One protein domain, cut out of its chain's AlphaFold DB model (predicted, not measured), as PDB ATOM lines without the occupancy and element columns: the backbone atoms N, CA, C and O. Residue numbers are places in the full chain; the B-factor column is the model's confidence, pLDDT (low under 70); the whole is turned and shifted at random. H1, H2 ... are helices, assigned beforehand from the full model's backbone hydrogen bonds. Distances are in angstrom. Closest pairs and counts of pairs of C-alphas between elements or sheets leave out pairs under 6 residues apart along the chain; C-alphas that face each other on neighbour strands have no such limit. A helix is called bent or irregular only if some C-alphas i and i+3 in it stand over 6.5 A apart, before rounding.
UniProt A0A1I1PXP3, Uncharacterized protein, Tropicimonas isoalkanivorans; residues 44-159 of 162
ATOM      1  N   ALA A  44     171.753 192.445 235.200       75.69
ATOM      2  CA  ALA A  44     172.073 193.200 236.407       75.69
ATOM      3  C   ALA A  44     172.363 192.273 237.597       75.69
ATOM      4  O   ALA A  44     173.383 192.424 238.263       75.69
ATOM      5  N   GLU A  45     171.532 191.251 237.810       79.06
ATOM      6  CA  GLU A  45     171.750 190.266 238.879       79.06
ATOM      7  C   GLU A  45     173.058 189.493 238.676       79.06
ATOM      8  O   GLU A  45     173.811 189.285 239.629       79.06
ATOM      9  N   ARG A  46     173.404 189.156 237.429       76.62
ATOM     10  CA  ARG A  46     174.691 188.517 237.133       76.62
ATOM     11  C   ARG A  46     175.876 189.449 237.366       76.62
ATOM     12  O   ARG A  46     176.941 189.002 237.792       76.62
ATOM     13  N   GLN A  47     175.719 190.738 237.066       77.44
ATOM     14  CA  GLN A  47     176.745 191.747 237.327       77.44
ATOM     15  C   GLN A  47     177.009 191.914 238.832       77.44
ATOM     16  O   GLN A  47     178.155 192.112 239.236       77.44
ATOM     17  N   GLU A  48     175.977 191.809 239.665       77.38
ATOM     18  CA  GLU A  48     176.106 191.915 241.121       77.38
ATOM     19  C   GLU A  48     176.680 190.641 241.759       77.38
ATOM     20  O   GLU A  48     177.466 190.737 242.701       77.38
ATOM     21  N   ASN A  49     176.363 189.461 241.217       74.38
ATOM     22  CA  ASN A  49     176.693 188.168 241.832       74.38
ATOM     23  C   ASN A  49     177.895 187.429 241.212       74.38
ATOM     24  O   ASN A  49     178.170 186.283 241.577       74.38
ATOM     25  N   TYR A  50     178.623 188.032 240.269       79.31
ATOM     26  CA  TYR A  50     179.756 187.364 239.621       79.31
ATOM     27  C   TYR A  50     180.907 187.067 240.601       79.31
ATOM     28  O   TYR A  50     181.401 187.958 241.290       79.31
ATOM     29  N   VAL A  51     181.405 185.823 240.580       72.50
ATOM     30  CA  VAL A  51     182.590 185.369 241.330       72.50
ATOM     31  C   VAL A  51     183.676 184.923 240.348       72.50
ATOM     32  O   VAL A  51     183.406 184.123 239.453       72.50
ATOM     33  N   ASP A  52     184.914 185.410 240.510       72.88
ATOM     34  CA  ASP A  52     186.030 185.079 239.609       72.88
ATOM     35  C   ASP A  52     186.568 183.659 239.894       72.88
ATOM     36  O   ASP A  52     187.249 183.443 240.902       72.88
ATOM     37  N   PRO A  53     186.376 182.682 238.984       68.81
ATOM     38  CA  PRO A  53     186.839 181.308 239.193       68.81
ATOM     39  C   PRO A  53     188.370 181.176 239.154       68.81
ATOM     40  O   PRO A  53     188.916 180.111 239.437       68.81
ATOM     41  N   THR A  54     189.094 182.236 238.782       66.69
ATOM     42  CA  THR A  54     190.562 182.268 238.774       66.69
ATOM     43  C   THR A  54     191.176 182.698 240.108       66.69
ATOM     44  O   THR A  54     192.408 182.787 240.207       66.69
ATOM     45  N   ARG A  55     190.350 182.935 241.140       66.62
ATOM     46  CA  ARG A  55     190.797 183.211 242.512       66.62
ATOM     47  C   ARG A  55     191.738 182.106 243.015       66.62
ATOM     48  O   ARG A  55     191.550 180.929 242.722       66.62
ATOM     49  N   GLY A  56     192.780 182.489 243.760       61.22
ATOM     50  CA  GLY A  56     193.672 181.534 244.442       61.22
ATOM     51  C   GLY A  56     195.090 181.376 243.877       61.22
ATOM     52  O   GLY A  56     195.852 180.560 244.388       61.22
ATOM     53  N   ARG A  57     195.492 182.132 242.844       66.69
ATOM     54  CA  ARG A  57     196.861 182.062 242.290       66.69
ATOM     55  C   ARG A  57     197.647 183.360 242.494       66.69
ATOM     56  O   ARG A  57     197.190 184.433 242.102       66.69
ATOM     57  N   GLY A  58     198.876 183.239 243.005       73.88
ATOM     58  CA  GLY A  58     199.850 184.335 243.111       73.88
ATOM     59  C   GLY A  58     199.891 185.025 244.478       73.88
ATOM     60  O   GLY A  58     199.345 184.517 245.450       73.88
ATOM     61  N   ARG A  59     200.577 186.177 244.545       80.12
ATOM     62  CA  ARG A  59     200.699 186.984 245.775       80.12
ATOM     63  C   ARG A  59     199.328 187.443 246.270       80.12
ATOM     64  O   ARG A  59     198.523 187.858 245.433       80.12
ATOM     65  N   CYS A  60     199.120 187.440 247.584       86.00
ATOM     66  CA  CYS A  60     197.928 187.917 248.283       86.00
ATOM     67  C   CYS A  60     196.634 187.242 247.809       86.00
ATOM     68  O   CYS A  60     195.593 187.880 247.682       86.00
ATOM     69  N   ALA A  61     196.698 185.948 247.486       83.44
ATOM     70  CA  ALA A  61     195.566 185.218 246.919       83.44
ATOM     71  C   ALA A  61     194.319 185.220 247.823       83.44
ATOM     72  O   ALA A  61     193.200 185.231 247.313       83.44
ATOM     73  N   GLU A  62     194.511 185.229 249.143       83.06
ATOM     74  CA  GLU A  62     193.425 185.214 250.133       83.06
ATOM     75  C   GLU A  62     192.712 186.567 250.250       83.06
ATOM     76  O   GLU A  62     191.499 186.612 250.443       83.06
ATOM     77  N   THR A  63     193.461 187.660 250.086       83.81
ATOM     78  CA  THR A  63     192.991 189.044 250.259       83.81
ATOM     79  C   THR A  63     192.610 189.720 248.948       83.81
ATOM     80  O   THR A  63     192.044 190.808 248.959       83.81
ATOM     81  N   ARG A  64     192.897 189.083 247.810       86.75
ATOM     82  CA  ARG A  64     192.497 189.576 246.498       86.75
ATOM     83  C   ARG A  64     190.965 189.570 246.382       86.75
ATOM     84  O   ARG A  64     190.377 188.492 246.483       86.75
ATOM     85  N   PRO A  65     190.331 190.725 246.112       88.06
ATOM     86  CA  PRO A  65     188.896 190.783 245.922       88.06
ATOM     87  C   PRO A  65     188.510 190.108 244.606       88.06
ATOM     88  O   PRO A  65     189.255 190.151 243.613       88.06
ATOM     89  N   ASP A  66     187.330 189.495 244.610       86.50
ATOM     90  CA  ASP A  66     186.711 188.971 243.400       86.50
ATOM     91  C   ASP A  66     186.475 190.104 242.403       86.50
ATOM     92  O   ASP A  66     186.242 191.254 242.779       86.50
ATOM     93  N   ARG A  67     186.589 189.790 241.109       86.00
ATOM     94  CA  ARG A  67     186.252 190.774 240.079       86.00
ATOM     95  C   ARG A  67     184.745 190.977 240.112       86.00
ATOM     96  O   ARG A  67     184.036 189.982 240.023       86.00
ATOM     97  N   PRO A  68     184.252 192.214 240.193       87.25
ATOM     98  CA  PRO A  68     182.825 192.453 240.178       87.25
ATOM     99  C   PRO A  68     182.279 192.202 238.774       87.25
ATOM    100  O   PRO A  68     182.984 192.356 237.769       87.25
ATOM    101  N   GLY A  69     181.007 191.834 238.685       84.25
ATOM    102  CA  GLY A  69     180.416 191.472 237.405       84.25
ATOM    103  C   GLY A  69     180.265 192.656 236.453       84.25
ATOM    104  O   GLY A  69     180.308 192.431 235.255       84.25
ATOM    105  N   TRP A  70     180.252 193.909 236.921       83.12
ATOM    106  CA  TRP A  70     180.329 195.075 236.022       83.12
ATOM    107  C   TRP A  70     181.645 195.159 235.216       83.12
ATOM    108  O   TRP A  70     181.686 195.852 234.208       83.12
ATOM    109  N   VAL A  71     182.707 194.436 235.611       85.25
ATOM    110  CA  VAL A  71     183.949 194.276 234.817       85.25
ATOM    111  C   VAL A  71     183.901 193.044 233.911       85.25
ATOM    112  O   VAL A  71     184.632 192.969 232.930       85.25
ATOM    113  N   MET A  72     183.143 192.015 234.291       80.12
ATOM    114  CA  MET A  72     183.266 190.667 233.718       80.12
ATOM    115  C   MET A  72     182.072 190.251 232.862       80.12
ATOM    116  O   MET A  72     182.190 189.336 232.045       80.12
ATOM    117  N   VAL A  73     180.925 190.890 233.061       76.25
ATOM    118  CA  VAL A  73     179.647 190.558 232.447       76.25
ATOM    119  C   VAL A  73     179.263 191.702 231.517       76.25
ATOM    120  O   VAL A  73     178.802 192.757 231.950       76.25
ATOM    121  N   HIS A  74     179.456 191.441 230.230       70.38
ATOM    122  CA  HIS A  74     179.139 192.339 229.126       70.38
ATOM    123  C   HIS A  74     177.959 191.796 228.326       70.38
ATOM    124  O   HIS A  74     177.786 190.571 228.237       70.38
ATOM    125  N   ASP A  75     177.153 192.681 227.739       67.62
ATOM    126  CA  ASP A  75     176.072 192.240 226.863       67.62
ATOM    127  C   ASP A  75     176.662 191.657 225.568       67.62
ATOM    128  O   ASP A  75     177.568 192.212 224.949       67.62
ATOM    129  N   LYS A  76     176.135 190.514 225.122       62.06
ATOM    130  CA  LYS A  76     176.525 189.907 223.843       62.06
ATOM    131  C   LYS A  76     176.169 190.801 222.655       62.06
ATOM    132  O   LYS A  76     176.791 190.664 221.602       62.06
ATOM    133  N   SER A  77     175.192 191.699 222.803       60.59
ATOM    134  CA  SER A  77     174.838 192.678 221.773       60.59
ATOM    135  C   SER A  77     175.928 193.722 221.520       60.59
ATOM    136  O   SER A  77     175.885 194.378 220.485       60.59
ATOM    137  N   GLU A  78     176.916 193.862 222.412       62.75
ATOM    138  CA  GLU A  78     178.070 194.765 222.244       62.75
ATOM    139  C   GLU A  78     179.037 194.303 221.134       62.75
ATOM    140  O   GLU A  78     179.941 195.039 220.739       62.75
ATOM    141  N   GLY A  79     178.828 193.102 220.579       56.12
ATOM    142  CA  GLY A  79     179.551 192.601 219.414       56.12
ATOM    143  C   GLY A  79     180.966 192.075 219.710       56.12
ATOM    144  O   GLY A  79     181.413 192.012 220.862       56.12
ATOM    145  N   PRO A  80     181.693 191.628 218.667       48.25
ATOM    146  CA  PRO A  80     183.084 191.204 218.795       48.25
ATOM    147  C   PRO A  80     183.938 192.402 219.228       48.25
ATOM    148  O   PRO A  80     184.159 193.326 218.457       48.25
ATOM    149  N   GLY A  81     184.381 192.397 220.486       59.19
ATOM    150  CA  GLY A  81     185.055 193.552 221.090       59.19
ATOM    151  C   GLY A  81     184.608 193.874 222.510       59.19
ATOM    152  O   GLY A  81     185.342 194.558 223.211       59.19
ATOM    153  N   ALA A  82     183.492 193.306 222.984       64.50
ATOM    154  CA  ALA A  82     183.010 193.463 224.364       64.50
ATOM    155  C   ALA A  82     184.093 193.177 225.434       64.50
ATOM    156  O   ALA A  82     184.170 193.822 226.477       64.50
ATOM    157  N   GLY A  83     185.026 192.261 225.140       75.25
ATOM    158  CA  GLY A  83     186.176 191.982 226.008       75.25
ATOM    159  C   GLY A  83     187.152 193.158 226.188       75.25
ATOM    160  O   GLY A  83     187.916 193.158 227.153       75.25
ATOM    161  N   ALA A  84     187.137 194.160 225.304       77.12
ATOM    162  CA  ALA A  84     187.928 195.378 225.446       77.12
ATOM    163  C   ALA A  84     187.465 196.198 226.658       77.12
ATOM    164  O   ALA A  84     188.308 196.656 227.424       77.12
ATOM    165  N   PHE A  85     186.156 196.283 226.918       80.12
ATOM    166  CA  PHE A  85     185.612 196.975 228.091       80.12
ATOM    167  C   PHE A  85     186.009 196.282 229.404       80.12
ATOM    168  O   PHE A  85     186.436 196.951 230.350       80.12
ATOM    169  N   ALA A  86     185.993 194.945 229.448       83.50
ATOM    170  CA  ALA A  86     186.534 194.180 230.578       83.50
ATOM    171  C   ALA A  86     188.038 194.430 230.777       83.50
ATOM    172  O   ALA A  86     188.555 194.476 231.901       83.50
ATOM    173  N   ALA A  87     188.772 194.549 229.670       86.62
ATOM    174  CA  ALA A  87     190.209 194.769 229.681       86.62
ATOM    175  C   ALA A  87     190.577 196.196 230.121       86.62
ATOM    176  O   ALA A  87     191.579 196.350 230.820       86.62
ATOM    177  N   ILE A  88     189.755 197.205 229.806       90.88
ATOM    178  CA  ILE A  88     189.866 198.565 230.353       90.88
ATOM    179  C   ILE A  88     189.783 198.516 231.879       90.88
ATOM    180  O   ILE A  88     190.704 198.981 232.548       90.88
ATOM    181  N   GLY A  89     188.741 197.885 232.437       90.75
ATOM    182  CA  GLY A  89     188.564 197.790 233.890       90.75
ATOM    183  C   GLY A  89     189.760 197.127 234.579       90.75
ATOM    184  O   GLY A  89     190.270 197.618 235.584       90.75
ATOM    185  N   GLN A  90     190.291 196.050 233.993       90.50
ATOM    186  CA  GLN A  90     191.495 195.386 234.503       90.50
ATOM    187  C   GLN A  90     192.761 196.242 234.381       90.50
ATOM    188  O   GLN A  90     193.589 196.234 235.296       90.50
ATOM    189  N   ALA A  91     192.952 196.941 233.262       92.88
ATOM    190  CA  ALA A  91     194.116 197.793 233.053       92.88
ATOM    191  C   ALA A  91     194.105 198.972 234.032       92.88
ATOM    192  O   ALA A  91     195.114 199.203 234.703       92.88
ATOM    193  N   LEU A  92     192.949 199.620 234.189       95.38
ATOM    194  CA  LEU A  92     192.737 200.718 235.123       95.38
ATOM    195  C   LEU A  92     192.973 200.286 236.574       95.38
ATOM    196  O   LEU A  92     193.763 200.903 237.284       95.38
ATOM    197  N   TYR A  93     192.383 199.166 236.996       94.50
ATOM    198  CA  TYR A  93     192.576 198.610 238.340       94.50
ATOM    199  C   TYR A  93     194.054 198.405 238.682       94.50
ATOM    200  O   TYR A  93     194.527 198.734 239.771       94.50
ATOM    201  N   ARG A  94     194.813 197.855 237.731       93.56
ATOM    202  CA  ARG A  94     196.243 197.600 237.917       93.56
ATOM    203  C   ARG A  94     197.077 198.869 237.886       93.56
ATOM    204  O   ARG A  94     198.085 198.915 238.591       93.56
ATOM    205  N   LEU A  95     196.687 199.857 237.087       95.75
ATOM    206  CA  LEU A  95     197.323 201.167 237.090       95.75
ATOM    207  C   LEU A  95     197.150 201.835 238.457       95.75
ATOM    208  O   LEU A  95     198.157 202.107 239.107       95.75
ATOM    209  N   ARG A  96     195.912 201.956 238.946       96.12
ATOM    210  CA  ARG A  96     195.602 202.593 240.236       96.12
ATOM    211  C   ARG A  96     196.257 201.881 241.414       96.12
ATOM    212  O   ARG A  96     196.868 202.518 242.264       96.12
ATOM    213  N   SER A  97     196.252 200.548 241.424       95.12
ATOM    214  CA  SER A  97     197.034 199.778 242.403       95.12
ATOM    215  C   SER A  97     198.531 200.116 242.352       95.12
ATOM    216  O   SER A  97     199.167 200.277 243.394       95.12
ATOM    217  N   SER A  98     199.104 200.249 241.153       95.31
ATOM    218  CA  SER A  98     200.525 200.570 241.003       95.31
ATOM    219  C   SER A  98     200.847 201.982 241.493       95.31
ATOM    220  O   SER A  98     201.866 202.180 242.149       95.31
ATOM    221  N   GLU A  99     199.984 202.949 241.198       95.19
ATOM    222  CA  GLU A  99     200.118 204.333 241.655       95.19
ATOM    223  C   GLU A  99     200.002 204.439 243.173       95.19
ATOM    224  O   GLU A  99     200.891 205.019 243.786       95.19
ATOM    225  N   ASN A 100     199.022 203.773 243.789       94.81
ATOM    226  CA  ASN A 100     198.867 203.751 245.247       94.81
ATOM    227  C   ASN A 100     200.108 203.166 245.950       94.81
ATOM    228  O   ASN A 100     200.558 203.678 246.976       94.81
ATOM    229  N   ILE A 101     200.700 202.102 245.394       95.44
ATOM    230  CA  ILE A 101     201.955 201.533 245.911       95.44
ATOM    231  C   ILE A 101     203.100 202.543 245.784       95.44
ATOM    232  O   ILE A 101     203.856 202.736 246.734       95.44
ATOM    233  N   MET A 102     203.236 203.195 244.626       94.69
ATOM    234  CA  MET A 102     204.287 204.195 244.416       94.69
ATOM    235  C   MET A 102     204.127 205.408 245.336       94.69
ATOM    236  O   MET A 102     205.130 205.881 245.861       94.69
ATOM    237  N   GLU A 103     202.900 205.886 245.542       95.06
ATOM    238  CA  GLU A 103     202.594 207.022 246.412       95.06
ATOM    239  C   GLU A 103     202.875 206.701 247.882       95.06
ATOM    240  O   GLU A 103     203.490 207.503 248.579       95.06
ATOM    241  N   SER A 104     202.498 205.506 248.344       94.56
ATOM    242  CA  SER A 104     202.775 205.090 249.725       94.56
ATOM    243  C   SER A 104     204.256 204.799 249.995       94.56
ATOM    244  O   SER A 104     204.695 204.857 251.139       94.56
ATOM    245  N   GLY A 105     205.029 204.445 248.961       93.69
ATOM    246  CA  GLY A 105     206.404 203.962 249.108       93.69
ATOM    247  C   GLY A 105     206.518 202.557 249.718       93.69
ATOM    248  O   GLY A 105     207.629 202.071 249.926       93.69
ATOM    249  N   GLU A 106     205.396 201.881 249.966       92.06
ATOM    250  CA  GLU A 106     205.324 200.555 250.576       92.06
ATOM    251  C   GLU A 106     204.436 199.619 249.747       92.06
ATOM    252  O   GLU A 106     203.596 200.043 248.957       92.06
ATOM    253  N   CYS A 107     204.610 198.307 249.914       92.88
ATOM    254  CA  CYS A 107     203.741 197.325 249.276       92.88
ATOM    255  C   CYS A 107     203.063 196.447 250.324       92.88
ATOM    256  O   CYS A 107     203.718 195.781 251.123       92.88
ATOM    257  N   SER A 108     201.736 196.406 250.269       93.38
ATOM    258  CA  SER A 108     200.892 195.533 251.077       93.38
ATOM    259  C   SER A 108     199.846 194.866 250.191       93.38
ATOM    260  O   SER A 108     199.595 195.305 249.067       93.38
ATOM    261  N   CYS A 109     199.207 193.807 250.687       91.81
ATOM    262  CA  CYS A 109     198.155 193.144 249.924       91.81
ATOM    263  C   CYS A 109     196.963 194.055 249.616       91.81
ATOM    264  O   CYS A 109     196.431 193.974 248.514       91.81
ATOM    265  N   GLY A 110     196.603 194.963 250.530       92.62
ATOM    266  CA  GLY A 110     195.537 195.941 250.293       92.62
ATOM    267  C   GLY A 110     195.890 196.969 249.214       92.62
ATOM    268  O   GLY A 110     195.021 197.382 248.457       92.62
ATOM    269  N   LEU A 111     197.169 197.336 249.081       93.69
ATOM    270  CA  LEU A 111     197.630 198.237 248.017       93.69
ATOM    271  C   LEU A 111     197.788 197.515 246.670       93.69
ATOM    272  O   LEU A 111     197.510 198.078 245.612       93.69
ATOM    273  N   LEU A 112     198.223 196.251 246.699       90.75
ATOM    274  CA  LEU A 112     198.400 195.416 245.506       90.75
ATOM    275  C   LEU A 112     197.069 194.938 244.911       90.75
ATOM    276  O   LEU A 112     196.981 194.640 243.713       90.75
ATOM    277  N   TYR A 113     196.049 194.845 245.759       90.81
ATOM    278  CA  TYR A 113     194.707 194.427 245.403       90.81
ATOM    279  C   TYR A 113     193.669 195.291 246.133       90.81
ATOM    280  O   TYR A 113     193.007 194.799 247.049       90.81
ATOM    281  N   PRO A 114     193.528 196.572 245.748       92.25
ATOM    282  CA  PRO A 114     192.533 197.452 246.346       92.25
ATOM    283  C   PRO A 114     191.115 196.965 246.040       92.25
ATOM    284  O   PRO A 114     190.903 196.143 245.144       92.25
ATOM    285  N   ASP A 115     190.131 197.485 246.768       91.81
ATOM    286  CA  ASP A 115     188.731 197.194 246.480       91.81
ATOM    287  C   ASP A 115     188.328 197.735 245.097       91.81
ATOM    288  O   ASP A 115     188.709 198.845 244.718       91.81
ATOM    289  N   TRP A 116     187.553 196.968 244.329       91.38
ATOM    290  CA  TRP A 116     187.138 197.367 242.981       91.38
ATOM    291  C   TRP A 116     186.231 198.603 242.956       91.38
ATOM    292  O   TRP A 116     186.225 199.326 241.961       91.38
ATOM    293  N   SER A 117     185.498 198.886 244.035       91.81
ATOM    294  CA  SER A 117     184.682 200.100 244.145       91.81
ATOM    295  C   SER A 117     185.517 201.378 244.060       91.81
ATOM    296  O   SER A 117     185.020 202.380 243.553       91.81
ATOM    297  N   SER A 118     186.800 201.327 244.445       92.31
ATOM    298  CA  SER A 118     187.708 202.483 244.385       92.31
ATOM    299  C   SER A 118     187.935 203.023 242.971       92.31
ATOM    300  O   SER A 118     188.282 204.189 242.823       92.31
ATOM    301  N   ILE A 119     187.714 202.204 241.936       94.00
ATOM    302  CA  ILE A 119     187.892 202.596 240.531       94.00
ATOM    303  C   ILE A 119     186.581 202.642 239.740       94.00
ATOM    304  O   ILE A 119     186.604 202.947 238.550       94.00
ATOM    305  N   ARG A 120     185.440 202.305 240.355       91.69
ATOM    306  CA  ARG A 120     184.173 202.106 239.633       91.69
ATOM    307  C   ARG A 120     183.719 203.369 238.908       91.69
ATOM    308  O   ARG A 120     183.429 203.310 237.722       91.69
ATOM    309  N   THR A 121     183.706 204.505 239.601       93.50
ATOM    310  CA  THR A 121     183.286 205.786 239.013       93.50
ATOM    311  C   THR A 121     184.192 206.210 237.859       93.50
ATOM    312  O   THR A 121     183.711 206.696 236.838       93.50
ATOM    313  N   GLU A 122     185.502 206.003 237.995       93.88
ATOM    314  CA  GLU A 122     186.456 206.318 236.933       93.88
ATOM    315  C   GLU A 122     186.258 205.409 235.717       93.88
ATOM    316  O   GLU A 122     186.233 205.883 234.585       93.88
ATOM    317  N   TYR A 123     186.053 204.113 235.953       91.25
ATOM    318  CA  TYR A 123     185.730 203.163 234.900       91.25
ATOM    319  C   TYR A 123     184.448 203.550 234.158       91.25
ATOM    320  O   TYR A 123     184.477 203.644 232.937       91.25
ATOM    321  N   GLU A 124     183.353 203.803 234.882       89.31
ATOM    322  CA  GLU A 124     182.053 204.186 234.313       89.31
ATOM    323  C   GLU A 124     182.155 205.476 233.485       89.31
ATOM    324  O   GLU A 124     181.567 205.568 232.409       89.31
ATOM    325  N   THR A 125     182.960 206.438 233.942       89.88
ATOM    326  CA  THR A 125     183.249 207.668 233.190       89.88
ATOM    327  C   THR A 125     183.995 207.354 231.895       89.88
ATOM    328  O   THR A 125     183.576 207.780 230.822       89.88
ATOM    329  N   LEU A 126     185.059 206.552 231.973       88.25
ATOM    330  CA  LEU A 126     185.874 206.200 230.814       88.25
ATOM    331  C   LEU A 126     185.072 205.428 229.759       88.25
ATOM    332  O   LEU A 126     185.164 205.731 228.572       88.25
ATOM    333  N   ILE A 127     184.263 204.446 230.160       85.56
ATOM    334  CA  ILE A 127     183.459 203.679 229.196       85.56
ATOM    335  C   ILE A 127     182.332 204.510 228.574       85.56
ATOM    336  O   ILE A 127     181.928 204.214 227.455       85.56
ATOM    337  N   ALA A 128     181.845 205.555 229.253       85.31
ATOM    338  CA  ALA A 128     180.863 206.473 228.681       85.31
ATOM    339  C   ALA A 128     181.466 207.353 227.569       85.31
ATOM    340  O   ALA A 128     180.757 207.739 226.640       85.31
ATOM    341  N   GLU A 129     182.765 207.650 227.641       82.62
ATOM    342  CA  GLU A 129     183.510 208.385 226.606       82.62
ATOM    343  C   GLU A 129     183.916 207.483 225.430       82.62
ATOM    344  O   GLU A 129     184.019 207.919 224.281       82.62
ATOM    345  N   VAL A 130     184.120 206.198 225.707       80.31
ATOM    346  CA  VAL A 130     184.511 205.184 224.732       80.31
ATOM    347  C   VAL A 130     183.266 204.628 224.033       80.31
ATOM    348  O   VAL A 130     182.704 203.599 224.392       80.31
ATOM    349  N   MET A 131     182.826 205.334 222.992       73.50
ATOM    350  CA  MET A 131     181.581 205.016 222.277       73.50
ATOM    351  C   MET A 131     181.696 203.857 221.272       73.50
ATOM    352  O   MET A 131     180.687 203.422 220.717       73.50
ATOM    353  N   THR A 132     182.910 203.382 220.981       80.50
ATOM    354  CA  THR A 132     183.164 202.336 219.980       80.50
ATOM    355  C   THR A 132     184.185 201.318 220.477       80.50
ATOM    356  O   THR A 132     184.997 201.604 221.357       80.50
ATOM    357  N   VAL A 133     184.175 200.124 219.877       80.12
ATOM    358  CA  VAL A 133     185.156 199.067 220.171       80.12
ATOM    359  C   VAL A 133     186.588 199.522 219.872       80.12
ATOM    360  O   VAL A 133     187.480 199.233 220.663       80.12
ATOM    361  N   ASP A 134     186.818 200.260 218.783       83.88
ATOM    362  CA  ASP A 134     188.162 200.737 218.425       83.88
ATOM    363  C   ASP A 134     188.709 201.710 219.474       83.88
ATOM    364  O   ASP A 134     189.826 201.534 219.964       83.88
ATOM    365  N   LEU A 135     187.881 202.662 219.919       85.69
ATOM    366  CA  LEU A 135     188.234 203.553 221.024       85.69
ATOM    367  C   LEU A 135     188.487 202.763 222.315       85.69
ATOM    368  O   LEU A 135     189.346 203.137 223.112       85.69
ATOM    369  N   ALA A 136     187.781 201.646 222.524       85.31
ATOM    370  CA  ALA A 136     187.986 200.803 223.696       85.31
ATOM    371  C   ALA A 136     189.333 200.088 223.654       85.31
ATOM    372  O   ALA A 136     190.012 199.970 224.676       85.31
ATOM    373  N   VAL A 137     189.745 199.637 222.471       86.50
ATOM    374  CA  VAL A 137     191.069 199.056 222.252       86.50
ATOM    375  C   VAL A 137     192.155 200.106 222.487       86.50
ATOM    376  O   VAL A 137     193.092 199.832 223.238       86.50
ATOM    377  N   GLU A 138     192.004 201.316 221.943       89.56
ATOM    378  CA  GLU A 138     192.952 202.418 222.150       89.56
ATOM    379  C   GLU A 138     193.078 202.803 223.631       89.56
ATOM    380  O   GLU A 138     194.188 202.869 224.167       89.56
ATOM    381  N   ALA A 139     191.953 202.978 224.330       89.56
ATOM    382  CA  ALA A 139     191.934 203.283 225.759       89.56
ATOM    383  C   ALA A 139     192.609 202.173 226.582       89.56
ATOM    384  O   ALA A 139     193.434 202.439 227.464       89.56
ATOM    385  N   LYS A 140     192.318 200.905 226.267       91.06
ATOM    386  CA  LYS A 140     192.948 199.741 226.904       91.06
ATOM    387  C   LYS A 140     194.457 199.715 226.678       91.06
ATOM    388  O   LYS A 140     195.208 199.394 227.606       91.06
ATOM    389  N   ASP A 141     194.914 200.008 225.467       92.31
ATOM    390  CA  ASP A 141     196.337 200.042 225.129       92.31
ATOM    391  C   ASP A 141     197.051 201.181 225.859       92.31
ATOM    392  O   ASP A 141     198.105 200.955 226.462       92.31
ATOM    393  N   HIS A 142     196.429 202.359 225.925       94.38
ATOM    394  CA  HIS A 142     196.941 203.501 226.678       94.38
ATOM    395  C   HIS A 142     197.124 203.173 228.168       94.38
ATOM    396  O   HIS A 142     198.230 203.297 228.704       94.38
ATOM    397  N   LEU A 143     196.081 202.647 228.819       94.19
ATOM    398  CA  LEU A 143     196.138 202.213 230.220       94.19
ATOM    399  C   LEU A 143     197.181 201.109 230.435       94.19
ATOM    400  O   LEU A 143     197.886 201.082 231.445       94.19
ATOM    401  N   THR A 144     197.310 200.185 229.481       92.31
ATOM    402  CA  THR A 144     198.299 199.103 229.556       92.31
ATOM    403  C   THR A 144     199.728 199.637 229.493       92.31
ATOM    404  O   THR A 144     200.587 199.124 230.223       92.31
ATOM    405  N   SER A 145     199.986 200.660 228.672       94.31
ATOM    406  CA  SER A 145     201.286 201.334 228.599       94.31
ATOM    407  C   SER A 145     201.632 201.993 229.933       94.31
ATOM    408  O   SER A 145     202.638 201.632 230.546       94.31
ATOM    409  N   GLN A 146     200.738 202.840 230.456       94.06
ATOM    410  CA  GLN A 146     200.921 203.520 231.747       94.06
ATOM    411  C   GLN A 146     201.156 202.523 232.890       94.06
ATOM    412  O   GLN A 146     202.113 202.630 233.659       94.06
ATOM    413  N   LYS A 147     200.333 201.470 232.956       93.12
ATOM    414  CA  LYS A 147     200.490 200.379 233.925       93.12
ATOM    415  C   LYS A 147     201.859 199.714 233.808       93.12
ATOM    416  O   LYS A 147     202.436 199.325 234.816       93.12
ATOM    417  N   THR A 148     202.370 199.500 232.598       91.19
ATOM    418  CA  THR A 148     203.659 198.824 232.388       91.19
ATOM    419  C   THR A 148     204.820 199.674 232.894       91.19
ATOM    420  O   THR A 148     205.705 199.148 233.575       91.19
ATOM    421  N   GLU A 149     204.774 200.980 232.645       89.75
ATOM    422  CA  GLU A 149     205.737 201.947 233.178       89.75
ATOM    423  C   GLU A 149     205.713 201.974 234.715       89.75
ATOM    424  O   GLU A 149     206.763 201.858 235.357       89.75
ATOM    425  N   ALA A 150     204.520 202.021 235.314       89.62
ATOM    426  CA  ALA A 150     204.342 201.979 236.765       89.62
ATOM    427  C   ALA A 150     204.818 200.645 237.373       89.62
ATOM    428  O   ALA A 150     205.526 200.617 238.384       89.62
ATOM    429  N   TYR A 151     204.509 199.517 236.728       85.81
ATOM    430  CA  TYR A 151     204.834 198.184 237.239       85.81
ATOM    431  C   TYR A 151     206.343 197.934 237.352       85.81
ATOM    432  O   TYR A 151     206.790 197.227 238.260       85.81
ATOM    433  N   GLY A 152     207.144 198.525 236.458       83.69
ATOM    434  CA  GLY A 152     208.604 198.476 236.549       83.69
ATOM    435  C   GLY A 152     209.122 199.022 237.884       83.69
ATOM    436  O   GLY A 152     210.014 198.424 238.488       83.69
ATOM    437  N   ARG A 153     208.505 200.100 238.381       82.50
ATOM    438  CA  ARG A 153     208.852 200.756 239.651       82.50
ATOM    439  C   ARG A 153     208.311 199.982 240.857       82.50
ATOM    440  O   ARG A 153     209.045 199.726 241.810       82.50
ATOM    441  N   VAL A 154     207.069 199.510 240.770       90.62
ATOM    442  CA  VAL A 154     206.385 198.741 241.829       90.62
ATOM    443  C   VAL A 154     207.051 197.396 242.124       90.62
ATOM    444  O   VAL A 154     207.045 196.934 243.266       90.62
ATOM    445  N   ARG A 155     207.655 196.745 241.122       87.94
ATOM    446  CA  ARG A 155     208.251 195.406 241.276       87.94
ATOM    447  C   ARG A 155     209.220 195.317 242.456       87.94
ATOM    448  O   ARG A 155     209.203 194.310 243.163       87.94
ATOM    449  N   ASN A 156     210.044 196.344 242.651       87.31
ATOM    450  CA  ASN A 156     211.033 196.373 243.727       87.31
ATOM    451  C   ASN A 156     210.375 196.550 245.098       87.31
ATOM    452  O   ASN A 156     210.739 195.835 246.028       87.31
ATOM    453  N   LEU A 157     209.364 197.418 245.198       89.25
ATOM    454  CA  LEU A 157     208.615 197.660 246.435       89.25
ATOM    455  C   LEU A 157     207.879 196.403 246.916       89.25
ATOM    456  O   LEU A 157     207.818 196.122 248.105       89.25
ATOM    457  N   CYS A 158     207.380 195.587 245.988       90.12
ATOM    458  CA  CYS A 158     206.652 194.363 246.324       90.12
ATOM    459  C   CYS A 158     207.532 193.107 246.440       90.12
ATOM    460  O   CYS A 158     207.002 191.989 246.504       90.12
ATOM    461  N   LYS A 159     208.865 193.234 246.421       86.50
ATOM    462  CA  LYS A 159     209.803 192.103 246.493       86.50
ATOM    463  C   LYS A 159     209.840 191.531 247.920       86.50
ATOM    464  O   LYS A 159     210.735 191.831 248.694       86.50
TER     465      LYS A 159
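Overview. This is residues 44 to 159 of the 162 residues of an uncharacterized protein of Tropicimonas isoalkanivorans (UniProt A0A1I1PXP3). Two long helices, H6 and H3, lie side by side and run the same way; H3 is the core, with H5 crossing it steeply and the short H2 and H4 packed on it. H1 and the long link of residues 50 to 68 lie on the side of H3 away from H6. The printed part has 116 residues with six named helices, H1 to H6 in chain order, and no named strand: all helix. It is compact, with a radius of gyration of the C-alphas of 14.5 A and spans of 43 by 29 by 22 A.

Along the chain. H6, residues 133 to 157, is 35.2 A long, has a kink of 37 degrees near residue 150 and ends at C-alpha 157 (208.615, 197.660, 246.435). H3, residues 82 to 104, is 34.2 A long. H5, residues 116 to 129, is 20.1 A long and irregular: C-alphas 118 and 121 are 7.7 A apart. H4 is residues 109 to 112, H2 residues 69 to 72. H1, residues 44 to 49, begins at C-alpha 44 (172.073, 193.200, 236.407).

Arrangement. H3 is the hub. It touches H6 at a shallow tilt of 28 degrees, the same way; the closest C-alphas, of Leu 95 and Lys 147, are 4.5 A apart. It touches H5 at a steep tilt of 51 degrees, opposite ways, closest at C-alphas Gly 89 and Tyr 123, 6.2 A. With residues 85 to 90 alone it touches H2, closest at C-alphas Ala 86 and Val 71, 5.0 A; with residues 97 to 101 alone it touches H4, closest at C-alphas Ser 97 and Leu 112, 5.5 A. H1 touches H2, closest at C-alphas Gln 47 and Gly 69, 3.7 A, and is apart from H3. Every O i to N i+4 pair is within hydrogen-bond range in H1, against 18 of 19 in H3, 8 of 10 in H5 and 18 of 21 in H6; H2 and H4 are too short for such a pair.

Size, cuts and confidence. The farthest C-alphas, of Ser 77 and Gly 105, are 43.3 A apart. The printed part has no cut, and the link from H1 to H2 is long. Residues 53 to 57 and 75 to 82 have pLDDT under 70.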